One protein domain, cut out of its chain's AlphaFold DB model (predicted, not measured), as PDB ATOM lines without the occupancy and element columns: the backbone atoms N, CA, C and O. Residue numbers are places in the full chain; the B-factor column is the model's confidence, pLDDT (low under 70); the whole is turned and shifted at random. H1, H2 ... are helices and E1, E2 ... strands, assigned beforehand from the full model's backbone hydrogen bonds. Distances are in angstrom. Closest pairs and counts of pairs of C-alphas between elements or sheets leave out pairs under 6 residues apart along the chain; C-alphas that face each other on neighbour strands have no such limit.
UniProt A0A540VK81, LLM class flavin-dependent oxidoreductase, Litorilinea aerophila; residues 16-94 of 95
ATOM      1  N   TRP A  16      10.973 -38.384 -35.794       94.38
ATOM      2  CA  TRP A  16      11.184 -38.599 -34.358       94.38
ATOM      3  C   TRP A  16      10.170 -39.582 -33.771       94.38
ATOM      4  O   TRP A  16      10.540 -40.509 -33.050       94.38
ATOM      5  N   SER A  17       8.901 -39.441 -34.141       95.00
ATOM      6  CA  SER A  17       7.817 -40.347 -33.756       95.00
ATOM      7  C   SER A  17       8.093 -41.772 -34.238       95.00
ATOM      8  O   SER A  17       7.927 -42.731 -33.483       95.00
ATOM      9  N   LEU A  18       8.594 -41.918 -35.472       95.38
ATOM     10  CA  LEU A  18       8.981 -43.214 -36.025       95.38
ATOM     11  C   LEU A  18      10.166 -43.843 -35.266       95.38
ATOM     12  O   LEU A  18      10.153 -45.049 -35.006       95.38
ATOM     13  N   LEU A  19      11.164 -43.041 -34.870       95.94
ATOM     14  CA  LEU A  19      12.295 -43.506 -34.060       95.94
ATOM     15  C   LEU A  19      11.826 -44.032 -32.699       95.94
ATOM     16  O   LEU A  19      12.212 -45.131 -32.307       95.94
ATOM     17  N   VAL A  20      11.001 -43.259 -31.988       96.06
ATOM     18  CA  VAL A  20      10.492 -43.643 -30.662       96.06
ATOM     19  C   VAL A  20       9.694 -44.942 -30.748       96.06
ATOM     20  O   VAL A  20       9.912 -45.848 -29.943       96.06
ATOM     21  N   TYR A  21       8.834 -45.076 -31.761       96.75
ATOM     22  CA  TYR A  21       8.095 -46.313 -32.001       96.75
ATOM     23  C   TYR A  21       9.031 -47.505 -32.246       96.75
ATOM     24  O   TYR A  21       8.853 -48.563 -31.644       96.75
ATOM     25  N   ALA A  22      10.060 -47.341 -33.081       96.62
ATOM     26  CA  ALA A  22      11.021 -48.408 -33.353       96.62
ATOM     27  C   ALA A  22      11.821 -48.813 -32.103       96.62
ATOM     28  O   ALA A  22      11.949 -50.003 -31.827       96.62
ATOM     29  N   LEU A  23      12.308 -47.849 -31.317       97.25
ATOM     30  CA  LEU A  23      13.058 -48.115 -30.083       97.25
ATOM     31  C   LEU A  23      12.236 -48.878 -29.040       97.25
ATOM     32  O   LEU A  23      12.794 -49.715 -28.327       97.25
ATOM     33  N   ALA A  24      10.936 -48.581 -28.955       96.56
ATOM     34  CA  ALA A  24      10.002 -49.271 -28.073       96.56
ATOM     35  C   ALA A  24       9.631 -50.667 -28.596       96.56
ATOM     36  O   ALA A  24       9.471 -51.599 -27.817       96.56
ATOM     37  N   ARG A  25       9.493 -50.828 -29.919       97.62
ATOM     38  CA  ARG A  25       9.089 -52.097 -30.542       97.62
ATOM     39  C   ARG A  25      10.223 -53.121 -30.632       97.62
ATOM     40  O   ARG A  25       9.938 -54.322 -30.691       97.62
ATOM     41  N   TYR A  26      11.468 -52.652 -30.699       96.81
ATOM     42  CA  TYR A  26      12.669 -53.464 -30.876       96.81
ATOM     43  C   TYR A  26      13.680 -53.157 -29.767       96.81
ATOM     44  O   TYR A  26      14.446 -52.194 -29.840       96.81
ATOM     45  N   GLU A  27      13.675 -53.985 -28.727       95.12
ATOM     46  CA  GLU A  27      14.440 -53.773 -27.491       95.12
ATOM     47  C   GLU A  27      15.951 -54.015 -27.654       95.12
ATOM     48  O   GLU A  27      16.748 -53.503 -26.876       95.12
ATOM     49  N   ASP A  28      16.359 -54.738 -28.700       96.31
ATOM     50  CA  ASP A  28      17.740 -55.170 -28.947       96.31
ATOM     51  C   ASP A  28      18.439 -54.396 -30.080       96.31
ATOM     52  O   ASP A  28      19.566 -54.723 -30.459       96.31
ATOM     53  N   LYS A  29      17.782 -53.383 -30.663       97.31
ATOM     54  CA  LYS A  29      18.313 -52.638 -31.816       97.31
ATOM     55  C   LYS A  29      18.790 -51.247 -31.438       97.31
ATOM     56  O   LYS A  29      18.121 -50.529 -30.702       97.31
ATOM     57  N   ILE A  30      19.921 -50.847 -32.012       97.31
ATOM     58  CA  ILE A  30      20.331 -49.443 -32.064       97.31
ATOM     59  C   ILE A  30      19.526 -48.777 -33.178       97.31
ATOM     60  O   ILE A  30      19.431 -49.307 -34.287       97.31
ATOM     61  N   CYS A  31      18.914 -47.636 -32.889       96.88
ATOM     62  CA  CYS A  31      18.118 -46.888 -33.854       96.88
ATOM     63  C   CYS A  31      18.527 -45.420 -33.855       96.88
ATOM     64  O   CYS A  31      19.021 -44.881 -32.869       96.88
ATOM     65  N   GLY A  32      18.310 -44.755 -34.981       94.88
ATOM     66  CA  GLY A  32      18.672 -43.357 -35.121       94.88
ATOM     67  C   GLY A  32      18.197 -42.750 -36.425       94.88
ATOM     68  O   GLY A  32      17.665 -43.423 -37.324       94.88
ATOM     69  N   HIS A  33      18.420 -41.452 -36.543       93.69
ATOM     70  CA  HIS A  33      18.222 -40.723 -37.787       93.69
ATOM     71  C   HIS A  33      19.453 -40.855 -38.675       93.69
ATOM     72  O   HIS A  33      20.571 -40.929 -38.177       93.69
ATOM     73  N   GLN A  34      19.244 -40.905 -39.993       90.12
ATOM     74  CA  GLN A  34      20.372 -40.815 -40.922       90.12
ATOM     75  C   GLN A  34      20.983 -39.420 -40.811       90.12
ATOM     76  O   GLN A  34      22.170 -39.291 -40.536       90.12
ATOM     77  N   VAL A  35      20.142 -38.394 -40.966       93.94
ATOM     78  CA  VAL A  35      20.483 -36.990 -40.750       93.94
ATOM     79  C   VAL A  35      19.213 -36.254 -40.322       93.94
ATOM     80  O   VAL A  35      18.245 -36.216 -41.080       93.94
ATOM     81  N   LEU A  36      19.213 -35.684 -39.120       95.31
ATOM     82  CA  LEU A  36      18.250 -34.676 -38.682       95.31
ATOM     83  C   LEU A  36      18.626 -33.316 -39.254       95.31
ATOM     84  O   LEU A  36      19.807 -32.971 -39.341       95.31
ATOM     85  N   CYS A  37      17.631 -32.509 -39.588       95.62
ATOM     86  CA  CYS A  37      17.877 -31.133 -39.977       95.62
ATOM     87  C   CYS A  37      18.000 -30.255 -38.726       95.62
ATOM     88  O   CYS A  37      17.043 -30.111 -37.963       95.62
ATOM     89  N   ASN A  38      19.163 -29.626 -38.538       95.19
ATOM     90  CA  ASN A  38      19.445 -28.755 -37.393       95.19
ATOM     91  C   ASN A  38      18.414 -27.624 -37.234       95.19
ATOM     92  O   ASN A  38      18.111 -27.203 -36.125       95.19
ATOM     93  N   SER A  39      17.852 -27.148 -38.345       93.88
ATOM     94  CA  SER A  39      16.954 -25.992 -38.360       93.88
ATOM     95  C   SER A  39      15.488 -26.319 -38.060       93.88
ATOM     96  O   SER A  39      14.704 -25.399 -37.858       93.88
ATOM     97  N   PHE A  40      15.081 -27.595 -38.061       94.19
ATOM     98  CA  PHE A  40      13.661 -27.968 -37.913       94.19
ATOM     99  C   PHE A  40      13.170 -27.903 -36.467       94.19
ATOM    100  O   PHE A  40      11.969 -27.861 -36.206       94.19
ATOM    101  N   ARG A  41      14.089 -27.931 -35.501       92.25
ATOM    102  CA  ARG A  41      13.774 -27.942 -34.071       92.25
ATOM    103  C   ARG A  41      14.725 -26.998 -33.354       92.25
ATOM    104  O   ARG A  41      15.856 -26.796 -33.778       92.25
ATOM    105  N   ASN A  42      14.278 -26.441 -32.234       92.44
ATOM    106  CA  ASN A  42      15.183 -25.712 -31.353       92.44
ATOM    107  C   ASN A  42      16.314 -26.660 -30.878       92.44
ATOM    108  O   ASN A  42      15.990 -27.757 -30.410       92.44
ATOM    109  N   PRO A  43      17.601 -26.266 -30.939       90.69
ATOM    110  CA  PRO A  43      18.716 -27.149 -30.584       90.69
ATOM    111  C   PRO A  43      18.645 -27.703 -29.155       90.69
ATOM    112  O   PRO A  43      18.837 -28.897 -28.938       90.69
ATOM    113  N   ALA A  44      18.280 -26.869 -28.174       93.00
ATOM    114  CA  ALA A  44      18.136 -27.305 -26.786       93.00
ATOM    115  C   ALA A  44      16.955 -28.274 -26.613       93.00
ATOM    116  O   ALA A  44      17.032 -29.236 -25.846       93.00
ATOM    117  N   HIS A  45      15.868 -28.058 -27.362       95.31
ATOM    118  CA  HIS A  45      14.743 -28.987 -27.379       95.31
ATOM    119  C   HIS A  45      15.143 -30.338 -27.990       95.31
ATOM    120  O   HIS A  45      14.858 -31.375 -27.390       95.31
ATOM    121  N   LEU A  46      15.869 -30.340 -29.113       93.94
ATOM    122  CA  LEU A  46      16.386 -31.568 -29.721       93.94
ATOM    123  C   LEU A  46      17.317 -32.321 -28.761       93.94
ATOM    124  O   LEU A  46      17.162 -33.529 -28.585       93.94
ATOM    125  N   ALA A  47      18.221 -31.616 -28.079       94.38
ATOM    126  CA  ALA A  47      19.094 -32.212 -27.071       94.38
ATOM    127  C   ALA A  47      18.290 -32.876 -25.941       94.38
ATOM    128  O   ALA A  47      18.587 -34.004 -25.542       94.38
ATOM    129  N   LYS A  48      17.218 -32.229 -25.461       97.19
ATOM    130  CA  LYS A  48      16.338 -32.810 -24.438       97.19
ATOM    131  C   LYS A  48      15.602 -34.051 -24.947       97.19
ATOM    132  O   LYS A  48      15.538 -35.044 -24.223       97.19
ATOM    133  N   MET A  49      15.075 -34.012 -26.171       96.75
ATOM    134  CA  MET A  49      14.413 -35.158 -26.805       96.75
ATOM    135  C   MET A  49      15.377 -36.346 -26.931       96.75
ATOM    136  O   MET A  49      15.034 -37.461 -26.527       96.75
ATOM    137  N   ALA A  50      16.593 -36.100 -27.426       95.62
ATOM    138  CA  ALA A  50      17.645 -37.100 -27.570       95.62
ATOM    139  C   ALA A  50      18.050 -37.708 -26.224       95.62
ATOM    140  O   ALA A  50      18.049 -38.929 -26.086       95.62
ATOM    141  N   ALA A  51      18.313 -36.878 -25.211       97.12
ATOM    142  CA  ALA A  51      18.666 -37.340 -23.870       97.12
ATOM    143  C   ALA A  51      17.560 -38.209 -23.248       97.12
ATOM    144  O   ALA A  51      17.845 -39.269 -22.693       97.12
ATOM    145  N   THR A  52      16.291 -37.807 -23.390       97.62
ATOM    146  CA  THR A  52      15.148 -38.608 -22.929       97.62
ATOM    147  C   THR A  52      15.106 -39.969 -23.623       97.62
ATOM    148  O   THR A  52      15.016 -40.993 -22.951       97.62
ATOM    149  N   CYS A  53      15.215 -40.011 -24.955       96.69
ATOM    150  CA  CYS A  53      15.188 -41.280 -25.686       96.69
ATOM    151  C   CYS A  53      16.403 -42.154 -25.355       96.69
ATOM    152  O   CYS A  53      16.287 -43.379 -25.313       96.69
ATOM    153  N   GLN A  54      17.550 -41.541 -25.069       97.38
ATOM    154  CA  GLN A  54      18.750 -42.271 -24.699       97.38
ATOM    155  C   GLN A  54      18.613 -42.967 -23.345       97.38
ATOM    156  O   GLN A  54      18.994 -44.129 -23.220       97.38
ATOM    157  N   ILE A  55      17.984 -42.308 -22.369       97.75
ATOM    158  CA  ILE A  55      17.648 -42.922 -21.079       97.75
ATOM    159  C   ILE A  55      16.611 -44.037 -21.269       97.75
ATOM    160  O   ILE A  55      16.834 -45.159 -20.823       97.75
ATOM    161  N   LEU A  56      15.501 -43.753 -21.961       96.94
ATOM    162  CA  LEU A  56      14.396 -44.708 -22.121       96.94
ATOM    163  C   LEU A  56      14.790 -45.967 -22.896       96.94
ATOM    164  O   LEU A  56      14.282 -47.049 -22.621       96.94
ATOM    165  N   SER A  57      15.687 -45.834 -23.869       97.12
ATOM    166  CA  SER A  57      16.143 -46.964 -24.679       97.12
ATOM    167  C   SER A  57      17.319 -47.727 -24.068       97.12
ATOM    168  O   SER A  57      17.713 -48.746 -24.628       97.12
ATOM    169  N   GLY A  58      17.896 -47.267 -22.955       96.62
ATOM    170  CA  GLY A  58      19.099 -47.879 -22.389       96.62
ATOM    171  C   GLY A  58      20.341 -47.679 -23.262       96.62
ATOM    172  O   GLY A  58      21.170 -48.575 -23.374       96.62
ATOM    173  N   GLY A  59      20.469 -46.517 -23.904       97.25
ATOM    174  CA  GLY A  59      21.680 -46.155 -24.637       97.25
ATOM    175  C   GLY A  59      21.649 -46.403 -26.151       97.25
ATOM    176  O   GLY A  59      22.689 -46.313 -26.802       97.25
ATOM    177  N   ARG A  60      20.490 -46.732 -26.734       97.44
ATOM    178  CA  ARG A  60      20.382 -47.267 -28.104       97.44
ATOM    179  C   ARG A  60      20.059 -46.226 -29.180       97.44
ATOM    180  O   ARG A  60      19.716 -46.605 -30.300       97.44
ATOM    181  N   VAL A  61      20.158 -44.936 -28.871       96.81
ATOM    182  CA  VAL A  61      19.874 -43.849 -29.813       96.81
ATOM    183  C   VAL A  61      21.148 -43.303 -30.438       96.81
ATOM    184  O   VAL A  61      22.077 -42.908 -29.738       96.81
ATOM    185  N   VAL A  62      21.154 -43.210 -31.768       94.75
ATOM    186  CA  VAL A  62      22.168 -42.485 -32.542       94.75
ATOM    187  C   VAL A  62      21.543 -41.235 -33.150       94.75
ATOM    188  O   VAL A  62      20.521 -41.305 -33.835       94.75
ATOM    189  N   VAL A  63      22.174 -40.084 -32.920       91.75
ATOM    190  CA  VAL A  63      21.711 -38.784 -33.412       91.75
ATOM    191  C   VAL A  63      22.698 -38.262 -34.450       91.75
ATOM    192  O   VAL A  63      23.720 -37.676 -34.110       91.75
ATOM    193  N   GLY A  64      22.396 -38.495 -35.729       92.62
ATOM    194  CA  GLY A  64      23.056 -37.801 -36.833       92.62
ATOM    195  C   GLY A  64      22.328 -36.493 -37.127       92.62
ATOM    196  O   GLY A  64      21.108 -36.511 -37.279       92.62
ATOM    197  N   ILE A  65      23.047 -35.372 -37.220       94.69
ATOM    198  CA  ILE A  65      22.492 -34.050 -37.559       94.69
ATOM    199  C   ILE A  65      23.250 -33.424 -38.734       94.69
ATOM    200  O   ILE A  65      24.417 -33.729 -38.974       94.69
ATOM    201  N   GLY A  66      22.582 -32.546 -39.476       95.56
ATOM    202  CA  GLY A  66      23.152 -31.814 -40.600       95.56
ATOM    203  C   GLY A  66      22.482 -30.457 -40.806       95.56
ATOM    204  O   GLY A  66      21.429 -30.163 -40.245       95.56
ATOM    205  N   ALA A  67      23.078 -29.621 -41.655       96.12
ATOM    206  CA  ALA A  67      22.665 -28.225 -41.852       96.12
ATOM    207  C   ALA A  67      21.335 -28.066 -42.627       96.12
ATOM    208  O   ALA A  67      20.884 -26.947 -42.883       96.12
ATOM    209  N   GLY A  68      20.721 -29.174 -43.054       95.00
ATOM    210  CA  GLY A  68      19.601 -29.190 -43.992       95.00
ATOM    211  C   GLY A  68      20.025 -28.846 -45.419       95.00
ATOM    212  O   GLY A  68      21.153 -28.425 -45.674       95.00
ATOM    213  N   TRP A  69      19.124 -29.015 -46.380       95.00
ATOM    214  CA  TRP A  69      19.430 -28.707 -47.784       95.00
ATOM    215  C   TRP A  69      18.199 -28.346 -48.615       95.00
ATOM    216  O   TRP A  69      18.324 -27.543 -49.533       95.00
ATOM    217  N   ASN A  70      17.039 -28.909 -48.283       95.44
ATOM    218  CA  ASN A  70      15.834 -28.797 -49.090       95.44
ATOM    219  C   ASN A  70      14.975 -27.597 -48.670       95.44
ATOM    220  O   ASN A  70      14.355 -27.638 -47.617       95.44
ATOM    221  N   GLU A  71      14.934 -26.548 -49.487       96.38
ATOM    222  CA  GLU A  71      14.165 -25.322 -49.223       96.38
ATOM    223  C   GLU A  71      12.652 -25.558 -49.134       96.38
ATOM    224  O   GLU A  71      11.984 -24.949 -48.301       96.38
ATOM    225  N   GLU A  72      12.114 -26.471 -49.946       95.81
ATOM    226  CA  GLU A  72      10.671 -26.735 -50.024       95.81
ATOM    227  C   GLU A  72      10.095 -27.131 -48.658       95.81
ATOM    228  O   GLU A  72       9.054 -26.626 -48.243       95.81
ATOM    229  N   GLU A  73      10.828 -27.957 -47.911       95.62
ATOM    230  CA  GLU A  73      10.440 -28.408 -46.573       95.62
ATOM    231  C   GLU A  73      10.399 -27.275 -45.555       95.62
ATOM    232  O   GLU A  73       9.518 -27.242 -44.696       95.62
ATOM    233  N   TYR A  74      11.335 -26.330 -45.663       96.69
ATOM    234  CA  TYR A  74      11.351 -25.157 -44.799       96.69
ATOM    235  C   TYR A  74      10.121 -24.300 -45.067       96.69
ATOM    236  O   TYR A  74       9.387 -23.960 -44.140       96.69
ATOM    237  N   LEU A  75       9.862 -23.999 -46.339       95.31
ATOM    238  CA  LEU A  75       8.749 -23.146 -46.736       95.31
ATOM    239  C   LEU A  75       7.390 -23.792 -46.438       95.31
ATOM    240  O   LEU A  75       6.484 -23.096 -45.983       95.31
ATOM    241  N   ALA A  76       7.258 -25.110 -46.611       94.25
ATOM    242  CA  ALA A  76       6.033 -25.855 -46.311       94.25
ATOM    243  C   ALA A  76       5.590 -25.725 -44.842       94.25
ATOM    244  O   ALA A  76       4.394 -25.743 -44.557       94.25
ATOM    245  N   TYR A  77       6.542 -25.553 -43.921       93.62
ATOM    246  CA  TYR A  77       6.294 -25.369 -42.488       93.62
ATOM    247  C   TYR A  77       6.462 -23.914 -42.019       93.62
ATOM    248  O   TYR A  77       6.380 -23.633 -40.822       93.62
ATOM    249  N   GLY A  78       6.676 -22.974 -42.945       94.44
ATOM    250  CA  GLY A  78       6.852 -21.553 -42.637       94.44
ATOM    251  C   GLY A  78       8.173 -21.217 -41.936       94.44
ATOM    252  O   GLY A  78       8.271 -20.189 -41.266       94.44
ATOM    253  N   TRP A  79       9.192 -22.069 -42.062       95.50
ATOM    254  CA  TRP A  79      10.522 -21.826 -41.512       95.50
ATOM    255  C   TRP A  79      11.377 -20.967 -42.449       95.50
ATOM    256  O   TRP A  79      11.295 -21.101 -43.672       95.50
ATOM    257  N   PRO A  80      12.254 -20.104 -41.902       95.19
ATOM    258  CA  PRO A  80      13.205 -19.370 -42.720       95.19
ATOM    259  C   PRO A  80      14.222 -20.337 -43.328       95.19
ATOM    260  O   PRO A  80      14.764 -21.185 -42.620       95.19
ATOM    261  N   PHE A  81      14.550 -20.158 -44.608       97.00
ATOM    262  CA  PHE A  81      15.624 -20.889 -45.280       97.00
ATOM    263  C   PHE A  81      16.861 -19.991 -45.460       97.00
ATOM    264  O   PHE A  81      17.054 -19.390 -46.518       97.00
ATOM    265  N   PRO A  82      17.702 -19.818 -44.419       96.69
ATOM    266  CA  PRO A  82      18.869 -18.957 -44.526       96.69
ATOM    267  C   PRO A  82      19.936 -19.570 -45.443       96.69
ATOM    268  O   PRO A  82      19.933 -20.767 -45.758       96.69
ATOM    269  N   SER A  83      20.888 -18.732 -45.858       97.88
ATOM    270  CA  SER A  83      21.978 -19.149 -46.741       97.88
ATOM    271  C   SER A  83      22.753 -20.342 -46.171       97.88
ATOM    272  O   SER A  83      22.856 -20.528 -44.955       97.88
ATOM    273  N   HIS A  84      23.357 -21.140 -47.055       97.06
ATOM    274  CA  HIS A  84      24.129 -22.317 -46.652       97.06
ATOM    275  C   HIS A  84      25.206 -21.984 -45.602       97.06
ATOM    276  O   HIS A  84      25.419 -22.764 -44.679       97.06
ATOM    277  N   ARG A  85      25.853 -20.809 -45.693       98.06
ATOM    278  CA  ARG A  85      26.885 -20.365 -44.741       98.06
ATOM    279  C   ARG A  85      26.309 -20.229 -43.334       98.06
ATOM    280  O   ARG A  85      26.931 -20.690 -42.385       98.06
ATOM    281  N   VAL A  86      25.132 -19.617 -43.217       97.75
ATOM    282  CA  VAL A  86      24.451 -19.440 -41.930       97.75
ATOM    283  C   VAL A  86      24.048 -20.795 -41.358       97.75
ATOM    284  O   VAL A  86      24.336 -21.062 -40.198       97.75
ATOM    285  N   ARG A  87      23.464 -21.684 -42.172       96.56
ATOM    286  CA  ARG A  87      23.038 -23.016 -41.706       96.56
ATOM    287  C   ARG A  87      24.205 -23.901 -41.268       96.56
ATOM    288  O   ARG A  87      24.081 -24.629 -40.290       96.56
ATOM    289  N   ILE A  88      25.347 -23.820 -41.953       97.25
ATOM    290  CA  ILE A  88      26.573 -24.525 -41.553       97.25
ATOM    291  C   ILE A  88      27.112 -23.972 -40.230       97.25
ATOM    292  O   ILE A  88      27.475 -24.757 -39.361       97.25
ATOM    293  N   ALA A  89      27.130 -22.649 -40.045       97.12
ATOM    294  CA  ALA A  89      27.543 -22.049 -38.776       97.12
ATOM    295  C   ALA A  89      26.606 -22.455 -37.625       97.12
ATOM    296  O   ALA A  89      27.070 -22.868 -36.574       97.12
ATOM    297  N   GLN A  90      25.288 -22.438 -37.850       95.31
ATOM    298  CA  GLN A  90      24.299 -22.906 -36.872       95.31
ATOM    299  C   GLN A  90      24.465 -24.386 -36.512       95.31
ATOM    300  O   GLN A  90      24.186 -24.765 -35.380       95.31
ATOM    301  N   LEU A  91      24.876 -25.228 -37.467       95.31
ATOM    302  CA  LEU A  91      25.207 -26.625 -37.194       95.31
ATOM    303  C   LEU A  91      26.478 -26.741 -36.347       95.31
ATOM    304  O   LEU A  91      26.514 -27.569 -35.447       95.31
ATOM    305  N   ALA A  92      27.501 -25.931 -36.629       95.50
ATOM    306  CA  ALA A  92      28.753 -25.941 -35.872       95.50
ATOM    307  C   ALA A  92      28.544 -25.579 -34.391       95.50
ATOM    308  O   ALA A  92      29.192 -26.164 -33.539       95.50
ATOM    309  N   GLU A  93      27.601 -24.686 -34.081       93.62
ATOM    310  CA  GLU A  93      27.221 -24.357 -32.695       93.62
ATOM    311  C   GLU A  93      26.463 -25.491 -31.976       93.62
ATOM    312  O   GLU A  93      26.287 -25.445 -30.759       93.62
ATOM    313  N   ALA A  94      25.953 -26.481 -32.714       89.50
ATOM    314  CA  ALA A  94      25.149 -27.576 -32.175       89.50
ATOM    315  C   ALA A  94      25.957 -28.853 -31.870       89.50
ATOM    316  O   ALA A  94      25.366 -29.813 -31.365       89.50
TER     317      ALA A  94
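What this domain is: This is residues 16 to 94 of the 95 residues of the protein "LLM class flavin-dependent oxidoreductase" of Litorilinea aerophila (UniProt A0A540VK81). Parallel strands E1 and E2 make a narrow sheet with H1 and H2 over one face, running back against the strands; H3 and H4, apart from each other, lie at the end where the strands have their last residues, H4 coming close to E2 at Gly 66. The 79 printed residues, mixed in class, run H1 E1 H2 E2 H3 H4 with links between. The whole is elongated, 40 by 25 by 18 A, and only just compact, close to loose, with radius of gyration of the C-alphas 13.8 A.

Where its parts are: E1 is residues 31 to 37, 16.9 A; E2 61 to 66, 16.5 A; H2 43 to 56, 20.0 A. H1, 16 to 25, 14.2 A, begins at C-alpha 16 (11.184, -38.599, -34.358). H3 is 71 to 76, 8.7 A. H4, 84 to 92, 12.3 A, ends at C-alpha 92 (28.753, -25.941, -35.872).

How they stand to each other: E1 and E2 are parallel at 19 degrees; N 36 and O 64, 2.8 A, are within hydrogen-bond range. E1, H2, E2 form a strand-helix-strand unit, parallel strands joined through a helix, with a right-handed crossover. The closest C-alphas of H2 and E2 are Gln 54 and Val 61, 5.5 A; of H1 and E1, Leu 23 and Cys 31, 6.4 A; of E2 and H4, Gly 66 and Leu 91, 6.5 A. H1 and H2 are close but not clearly touching, their closest C-alphas Val 20 and Cys 53, 7.2 A. In the four helices every O i to N i+4 pair is within hydrogen-bond range.

The domain as a whole: The farthest C-alphas, Asp 28 and Ser 83, are 40.4 A apart. The printed part has no cut and no long link; no printed residue is under 70 in pLDDT.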